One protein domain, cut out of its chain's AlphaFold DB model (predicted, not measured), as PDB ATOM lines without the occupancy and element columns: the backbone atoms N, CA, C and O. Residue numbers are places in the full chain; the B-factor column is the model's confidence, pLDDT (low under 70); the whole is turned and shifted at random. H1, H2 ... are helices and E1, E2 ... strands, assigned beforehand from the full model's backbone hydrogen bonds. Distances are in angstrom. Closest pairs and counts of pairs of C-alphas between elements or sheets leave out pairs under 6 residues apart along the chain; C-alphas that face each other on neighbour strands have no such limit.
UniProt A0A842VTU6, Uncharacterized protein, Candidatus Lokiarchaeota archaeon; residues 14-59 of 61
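AT A GLANCE: This is residues 14 to 59 of the 61 residues of an uncharacterized protein of Candidatus Lokiarchaeota archaeon (UniProt A0A842VTU6). A small sheet of three parallel strands, with E2 between E1 and E3, makes the middle of an elongated domain, with the short helix H1 towards the end where the strands begin and the helix H2 running on from the end of E3 at the opposite end. Two loops lead back to the starts of the next strands, residues 25 to 33 from H1 to E2 and residues 40 to 47 from E2 to E3. The printed part has 46 residues with three named strands and two named helices, in the order E1, H1, E2, E3, H2, and its class is mixed, helices and strands. The whole is compact, with a radius of gyration of the C-alphas of 10.3 A, and its C-alphas span 31 by 17 by 17 A.

IN THESE COORDINATES: E1 is residues 14 to 18, 11.2 A long, and begins at C-alpha 14 at (195.588, 219.618, 248.664). H1 is residues 21 to 24. E2, residues 34 to 39, is the longest strand, 14.0 A from C-alpha 34 at (196.815, 223.004, 254.509) to C-alpha 39. E3 is residues 48 to 51, 9.9 A long. H2 is residues 52 to 59, 10.2 A long, and ends at C-alpha 59 at (215.478, 216.274, 257.140).

HOW THE PARTS SIT: The sheet runs E1, E2, E3, with E1 and E3 as edge strands. E1 and E2 are parallel at 24 degrees; N 36 and O 14, 2.9 A apart, and N 16 and O 36, 3.0 A apart, are within hydrogen-bond range. E2 and E3 are parallel at 29 degrees; N 35 and O 48, 2.9 A apart, and N 37 and O 50, 3.0 A apart, are within range. E1, H1 and E2 form a strand-helix-strand unit, two parallel neighbour strands with a helix between them along the chain, and its crossover is right-handed. H1 is on the sheet but only grazes it with residues 21 to 22; the closest C-alphas of H1 and E1 are those of Phe 22 and Glu 16, 6.7 A apart. H2 is on the sheet but only grazes it with residues 52 to 55; the closest C-alphas of H2 and E2 are those of Leu 52 and Trp 38, 5.0 A apart. H1 and H2 are apart. In H2, 2 of 4 O i to N i+4 pairs and 4 of 5 O i to N i+3 pairs are within range, while H1 is too short for an O i to N i+4 pair.

THE WHOLE: The two C-alphas farthest apart are those of Gly 26 and Leu 59, 32.1 A. The links E1 to H1 and E3 to H2 are tight, those from H1 to E2 and from E2 to E3 are short, and no link is long. The printed part has no cut. The mean pLDDT of the printed part is 96.7, and no printed residue is under 70.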
ATOM      1  N   GLU A  14     195.401 219.713 250.111       98.38
ATOM      2  CA  GLU A  14     195.588 219.618 248.664       98.38
ATOM      3  C   GLU A  14     197.082 219.522 248.349       98.38
ATOM      4  O   GLU A  14     197.911 220.150 249.017       98.38
ATOM      5  N   PHE A  15     197.419 218.727 247.332       98.12
ATOM      6  CA  PHE A  15     198.786 218.601 246.833       98.12
ATOM      7  C   PHE A  15     198.960 219.415 245.563       98.12
ATOM      8  O   PHE A  15     198.243 219.203 244.589       98.12
ATOM      9  N   GLU A  16     199.972 220.274 245.549       98.38
ATOM     10  CA  GLU A  16     200.285 221.109 244.393       98.38
ATOM     11  C   GLU A  16     201.775 221.067 244.052       98.38
ATOM     12  O   GLU A  16     202.630 220.886 244.916       98.38
ATOM     13  N   TYR A  17     202.128 221.260 242.781       98.31
ATOM     14  CA  TYR A  17     203.538 221.486 242.444       98.31
ATOM     15  C   TYR A  17     203.986 222.866 242.947       98.31
ATOM     16  O   TYR A  17     204.965 222.976 243.684       98.31
ATOM     17  N   VAL A  18     203.214 223.901 242.612       98.44
ATOM     18  CA  VAL A  18     203.423 225.293 243.022       98.44
ATOM     19  C   VAL A  18     202.181 225.770 243.777       98.44
ATOM     20  O   VAL A  18     201.071 225.531 243.313       98.44
ATOM     21  N   SER A  19     202.325 226.429 244.930       98.56
ATOM     22  CA  SER A  19     201.181 226.752 245.808       98.56
ATOM     23  C   SER A  19     200.052 227.556 245.147       98.56
ATOM     24  O   SER A  19     198.881 227.320 245.444       98.56
ATOM     25  N   SER A  20     200.368 228.479 244.233       98.31
ATOM     26  CA  SER A  20     199.369 229.283 243.524       98.31
ATOM     27  C   SER A  20     198.490 228.459 242.578       98.31
ATOM     28  O   SER A  20     197.404 228.914 242.212       98.31
ATOM     29  N   ASN A  21     198.897 227.235 242.219       98.50
ATOM     30  CA  ASN A  21     198.078 226.329 241.416       98.50
ATOM     31  C   ASN A  21     196.742 226.014 242.093       98.50
ATOM     32  O   ASN A  21     195.740 225.906 241.395       98.50
ATOM     33  N   PHE A  22     196.697 225.989 243.432       98.38
ATOM     34  CA  PHE A  22     195.449 225.807 244.176       98.38
ATOM     35  C   PHE A  22     194.388 226.833 243.740       98.38
ATOM     36  O   PHE A  22     193.240 226.491 243.442       98.38
ATOM     37  N   GLN A  23     194.792 228.106 243.647       97.12
ATOM     38  CA  GLN A  23     193.930 229.190 243.182       97.12
ATOM     39  C   GLN A  23     193.630 229.065 241.683       97.12
ATOM     40  O   GLN A  23     192.489 229.274 241.271       97.12
ATOM     41  N   GLN A  24     194.630 228.722 240.866       97.38
ATOM     42  CA  GLN A  24     194.479 228.598 239.411       97.38
ATOM     43  C   GLN A  24     193.510 227.473 239.010       97.38
ATOM     44  O   GLN A  24     192.761 227.625 238.046       97.38
ATOM     45  N   HIS A  25     193.487 226.369 239.759       96.94
ATOM     46  CA  HIS A  25     192.550 225.258 239.582       96.94
ATOM     47  C   HIS A  25     191.140 225.569 240.112       96.94
ATOM     48  O   HIS A  25     190.192 224.847 239.803       96.94
ATOM     49  N   GLY A  26     190.977 226.655 240.877       96.69
ATOM     50  CA  GLY A  26     189.693 227.070 241.434       96.69
ATOM     51  C   GLY A  26     189.253 226.255 242.650       96.69
ATOM     52  O   GLY A  26     188.050 226.106 242.870       96.69
ATOM     53  N   HIS A  27     190.196 225.720 243.431       96.50
ATOM     54  CA  HIS A  27     189.874 225.052 244.690       96.50
ATOM     55  C   HIS A  27     189.329 226.051 245.723       96.50
ATOM     56  O   HIS A  27     189.747 227.209 245.778       96.50
ATOM     57  N   ASP A  28     188.379 225.603 246.549       96.56
ATOM     58  CA  ASP A  28     187.766 226.418 247.602       96.56
ATOM     59  C   ASP A  28     188.645 226.410 248.869       96.56
ATOM     60  O   ASP A  28     188.777 225.356 249.504       96.56
ATOM     61  N   PRO A  29     189.205 227.559 249.302       95.88
ATOM     62  CA  PRO A  29     189.988 227.641 250.533       95.88
ATOM     63  C   PRO A  29     189.217 227.215 251.788       95.88
ATOM     64  O   PRO A  29     189.820 226.775 252.754       95.88
ATOM     65  N   HIS A  30     187.885 227.290 251.810       96.75
ATOM     66  CA  HIS A  30     187.100 226.833 252.964       96.75
ATOM     67  C   HIS A  30     187.043 225.299 253.085       96.75
ATOM     68  O   HIS A  30     186.676 224.753 254.138       96.75
ATOM     69  N   GLN A  31     187.409 224.582 252.018       96.88
ATOM     70  CA  GLN A  31     187.444 223.121 251.977       96.88
ATOM     71  C   GLN A  31     188.831 222.514 252.213       96.88
ATOM     72  O   GLN A  31     188.933 221.293 252.342       96.88
ATOM     73  N   CYS A  32     189.859 223.345 252.367       98.12
ATOM     74  CA  CYS A  32     191.238 222.936 252.596       98.12
ATOM     75  C   CYS A  32     191.775 223.610 253.862       98.12
ATOM     76  O   CYS A  32     191.433 224.752 254.148       98.12
ATOM     77  N   ASP A  33     192.589 222.899 254.635       98.12
ATOM     78  CA  ASP A  33     193.204 223.441 255.849       98.12
ATOM     79  C   ASP A  33     194.709 223.712 255.641       98.12
ATOM     80  O   ASP A  33     195.254 224.636 256.239       98.12
ATOM     81  N   LEU A  34     195.375 222.932 254.775       98.19
ATOM     82  CA  LEU A  34     196.815 223.004 254.509       98.19
ATOM     83  C   LEU A  34     197.121 222.648 253.047       98.19
ATOM     84  O   LEU A  34     196.736 221.582 252.569       98.19
ATOM     85  N   ILE A  35     197.887 223.486 252.354       98.56
ATOM     86  CA  ILE A  35     198.462 223.137 251.049       98.56
ATOM     87  C   ILE A  35     199.816 222.467 251.278       98.56
ATOM     88  O   ILE A  35     200.675 223.010 251.970       98.56
ATOM     89  N   VAL A  36     200.037 221.309 250.661       98.38
ATOM     90  CA  VAL A  36     201.360 220.681 250.598       98.38
ATOM     91  C   VAL A  36     201.903 220.875 249.190       98.38
ATOM     92  O   VAL A  36     201.318 220.370 248.230       98.38
ATOM     93  N   CYS A  37     203.012 221.604 249.049       98.50
ATOM     94  CA  CYS A  37     203.573 221.910 247.735       98.50
ATOM     95  C   CYS A  37     205.076 221.678 247.628       98.50
ATOM     96  O   CYS A  37     205.789 221.640 248.629       98.50
ATOM     97  N   TRP A  38     205.574 221.543 246.397       98.12
ATOM     98  CA  TRP A  38     207.016 221.530 246.157       98.12
ATOM     99  C   TRP A  38     207.615 222.935 246.277       98.12
ATOM    100  O   TRP A  38     208.614 223.098 246.968       98.12
ATOM    101  N   GLU A  39     206.994 223.947 245.665       98.12
ATOM    102  CA  GLU A  39     207.458 225.341 245.681       98.12
ATOM    103  C   GLU A  39     206.339 226.297 246.122       98.12
ATOM    104  O   GLU A  39     205.224 226.249 245.595       98.12
ATOM    105  N   HIS A  40     206.620 227.169 247.095       98.31
ATOM    106  CA  HIS A  40     205.656 228.154 247.583       98.31
ATOM    107  C   HIS A  40     205.905 229.539 246.961       98.31
ATOM    108  O   HIS A  40     206.916 230.188 247.217       98.31
ATOM    109  N   ASP A  41     204.957 230.003 246.148       98.31
ATOM    110  CA  ASP A  41     204.987 231.278 245.419       98.31
ATOM    111  C   ASP A  41     203.829 232.228 245.791       98.31
ATOM    112  O   ASP A  41     203.841 233.412 245.437       98.31
ATOM    113  N   TRP A  42     202.822 231.737 246.518       97.69
ATOM    114  CA  TRP A  42     201.602 232.478 246.820       97.69
ATOM    115  C   TRP A  42     201.732 233.278 248.122       97.69
ATOM    116  O   TRP A  42     201.319 232.843 249.190       97.69
ATOM    117  N   LYS A  43     202.285 234.492 248.019       95.25
ATOM    118  CA  LYS A  43     202.593 235.362 249.175       95.25
ATOM    119  C   LYS A  43     201.396 235.700 250.070       95.25
ATOM    120  O   LYS A  43     201.552 235.746 251.284       95.25
ATOM    121  N   ASP A  44     200.229 235.930 249.472       95.81
ATOM    122  CA  ASP A  44     198.991 236.280 250.182       95.81
ATOM    123  C   ASP A  44     198.065 235.058 250.354       95.81
ATOM    124  O   ASP A  44     196.840 235.191 250.355       95.81
ATOM    125  N   CYS A  45     198.639 233.848 250.430       96.94
ATOM    126  CA  CYS A  45     197.878 232.617 250.625       96.94
ATOM    127  C   CYS A  45     197.117 232.663 251.961       96.94
ATOM    128  O   CYS A  45     197.731 232.884 253.007       96.94
ATOM    129  N   PRO A  46     195.791 232.433 251.967       96.75
ATOM    130  CA  PRO A  46     195.004 232.440 253.198       96.75
ATOM    131  C   PRO A  46     195.119 231.134 254.004       96.75
ATOM    132  O   PRO A  46     194.582 231.066 255.109       96.75
ATOM    133  N   LEU A  47     195.759 230.099 253.449       97.62
ATOM    134  CA  LEU A  47     195.915 228.774 254.055       97.62
ATOM    135  C   LEU A  47     197.332 228.569 254.590       97.62
ATOM    136  O   LEU A  47     198.283 229.190 254.117       97.62
ATOM    137  N   GLU A  48     197.477 227.643 255.538       97.69
ATOM    138  CA  GLU A  48     198.793 227.128 255.909       97.69
ATOM    139  C   GLU A  48     199.429 226.435 254.691       97.69
ATOM    140  O   GLU A  48     198.733 225.784 253.905       97.69
ATOM    141  N   VAL A  49     200.747 226.581 254.516       98.19
ATOM    142  CA  VAL A  49     201.483 225.963 253.405       98.19
ATOM    143  C   VAL A  49     202.716 225.237 253.929       98.19
ATOM    144  O   VAL A  49     203.557 225.827 254.604       98.19
ATOM    145  N   LEU A  50     202.832 223.957 253.581       97.56
ATOM    146  CA  LEU A  50     204.011 223.134 253.825       97.56
ATOM    147  C   LEU A  50     204.802 222.979 252.523       97.56
ATOM    148  O   LEU A  50     204.415 222.212 251.638       97.56
ATOM    149  N   GLU A  51     205.926 223.692 252.420       97.94
ATOM    150  CA  GLU A  51     206.831 223.625 251.269       97.94
ATOM    151  C   GLU A  51     207.875 222.512 251.440       97.94
ATOM    152  O   GLU A  51     208.818 222.620 252.226       97.94
ATOM    153  N   LEU A  52     207.743 221.444 250.657       97.25
ATOM    154  CA  LEU A  52     208.599 220.267 250.774       97.25
ATOM    155  C   LEU A  52     210.043 220.515 250.325       97.25
ATOM    156  O   LEU A  52     210.953 219.923 250.902       97.25
ATOM    157  N   ARG A  53     210.279 221.381 249.329       95.38
ATOM    158  CA  ARG A  53     211.632 221.658 248.817       95.38
ATOM    159  C   ARG A  53     212.556 222.216 249.897       95.38
ATOM    160  O   ARG A  53     213.727 221.849 249.926       95.38
ATOM    161  N   THR A  54     212.039 223.075 250.773       93.69
ATOM    162  CA  THR A  54     212.794 223.585 251.922       93.69
ATOM    163  C   THR A  54     212.877 222.540 253.034       93.69
ATOM    164  O   THR A  54     213.978 222.236 253.483       93.69
ATOM    165  N   VAL A  55     211.750 221.918 253.405       94.31
ATOM    166  CA  VAL A  55     211.678 220.945 254.514       94.31
ATOM    167  C   VAL A  55     212.618 219.756 254.324       94.31
ATOM    168  O   VAL A  55     213.207 219.290 255.291       94.31
ATOM    169  N   ILE A  56     212.787 219.250 253.099       93.00
ATOM    170  CA  ILE A  56     213.668 218.100 252.849       93.00
ATOM    171  C   ILE A  56     215.128 218.415 253.189       93.00
ATOM    172  O   ILE A  56     215.809 217.544 253.724       93.00
ATOM    173  N   ASN A  57     215.591 219.650 252.970       91.00
ATOM    174  CA  ASN A  57     216.957 220.035 253.342       91.00
ATOM    175  C   ASN A  57     217.176 219.970 254.861       91.00
ATOM    176  O   ASN A  57     218.293 219.722 255.303       91.00
ATOM    177  N   ASP A  58     216.114 220.155 255.648       88.94
ATOM    178  CA  ASP A  58     216.163 220.087 257.111       88.94
ATOM    179  C   ASP A  58     216.026 218.647 257.644       88.94
ATOM    180  O   ASP A  58     216.242 218.400 258.833       88.94
ATOM    181  N   LEU A  59     215.650 217.688 256.787       85.81
ATOM    182  CA  LEU A  59     215.478 216.274 257.140       85.81
ATOM    183  C   LEU A  59     216.718 215.422 256.852       85.81
ATOM    184  O   LEU A  59     216.852 214.341 257.427       85.81
TER     185      LEU A  59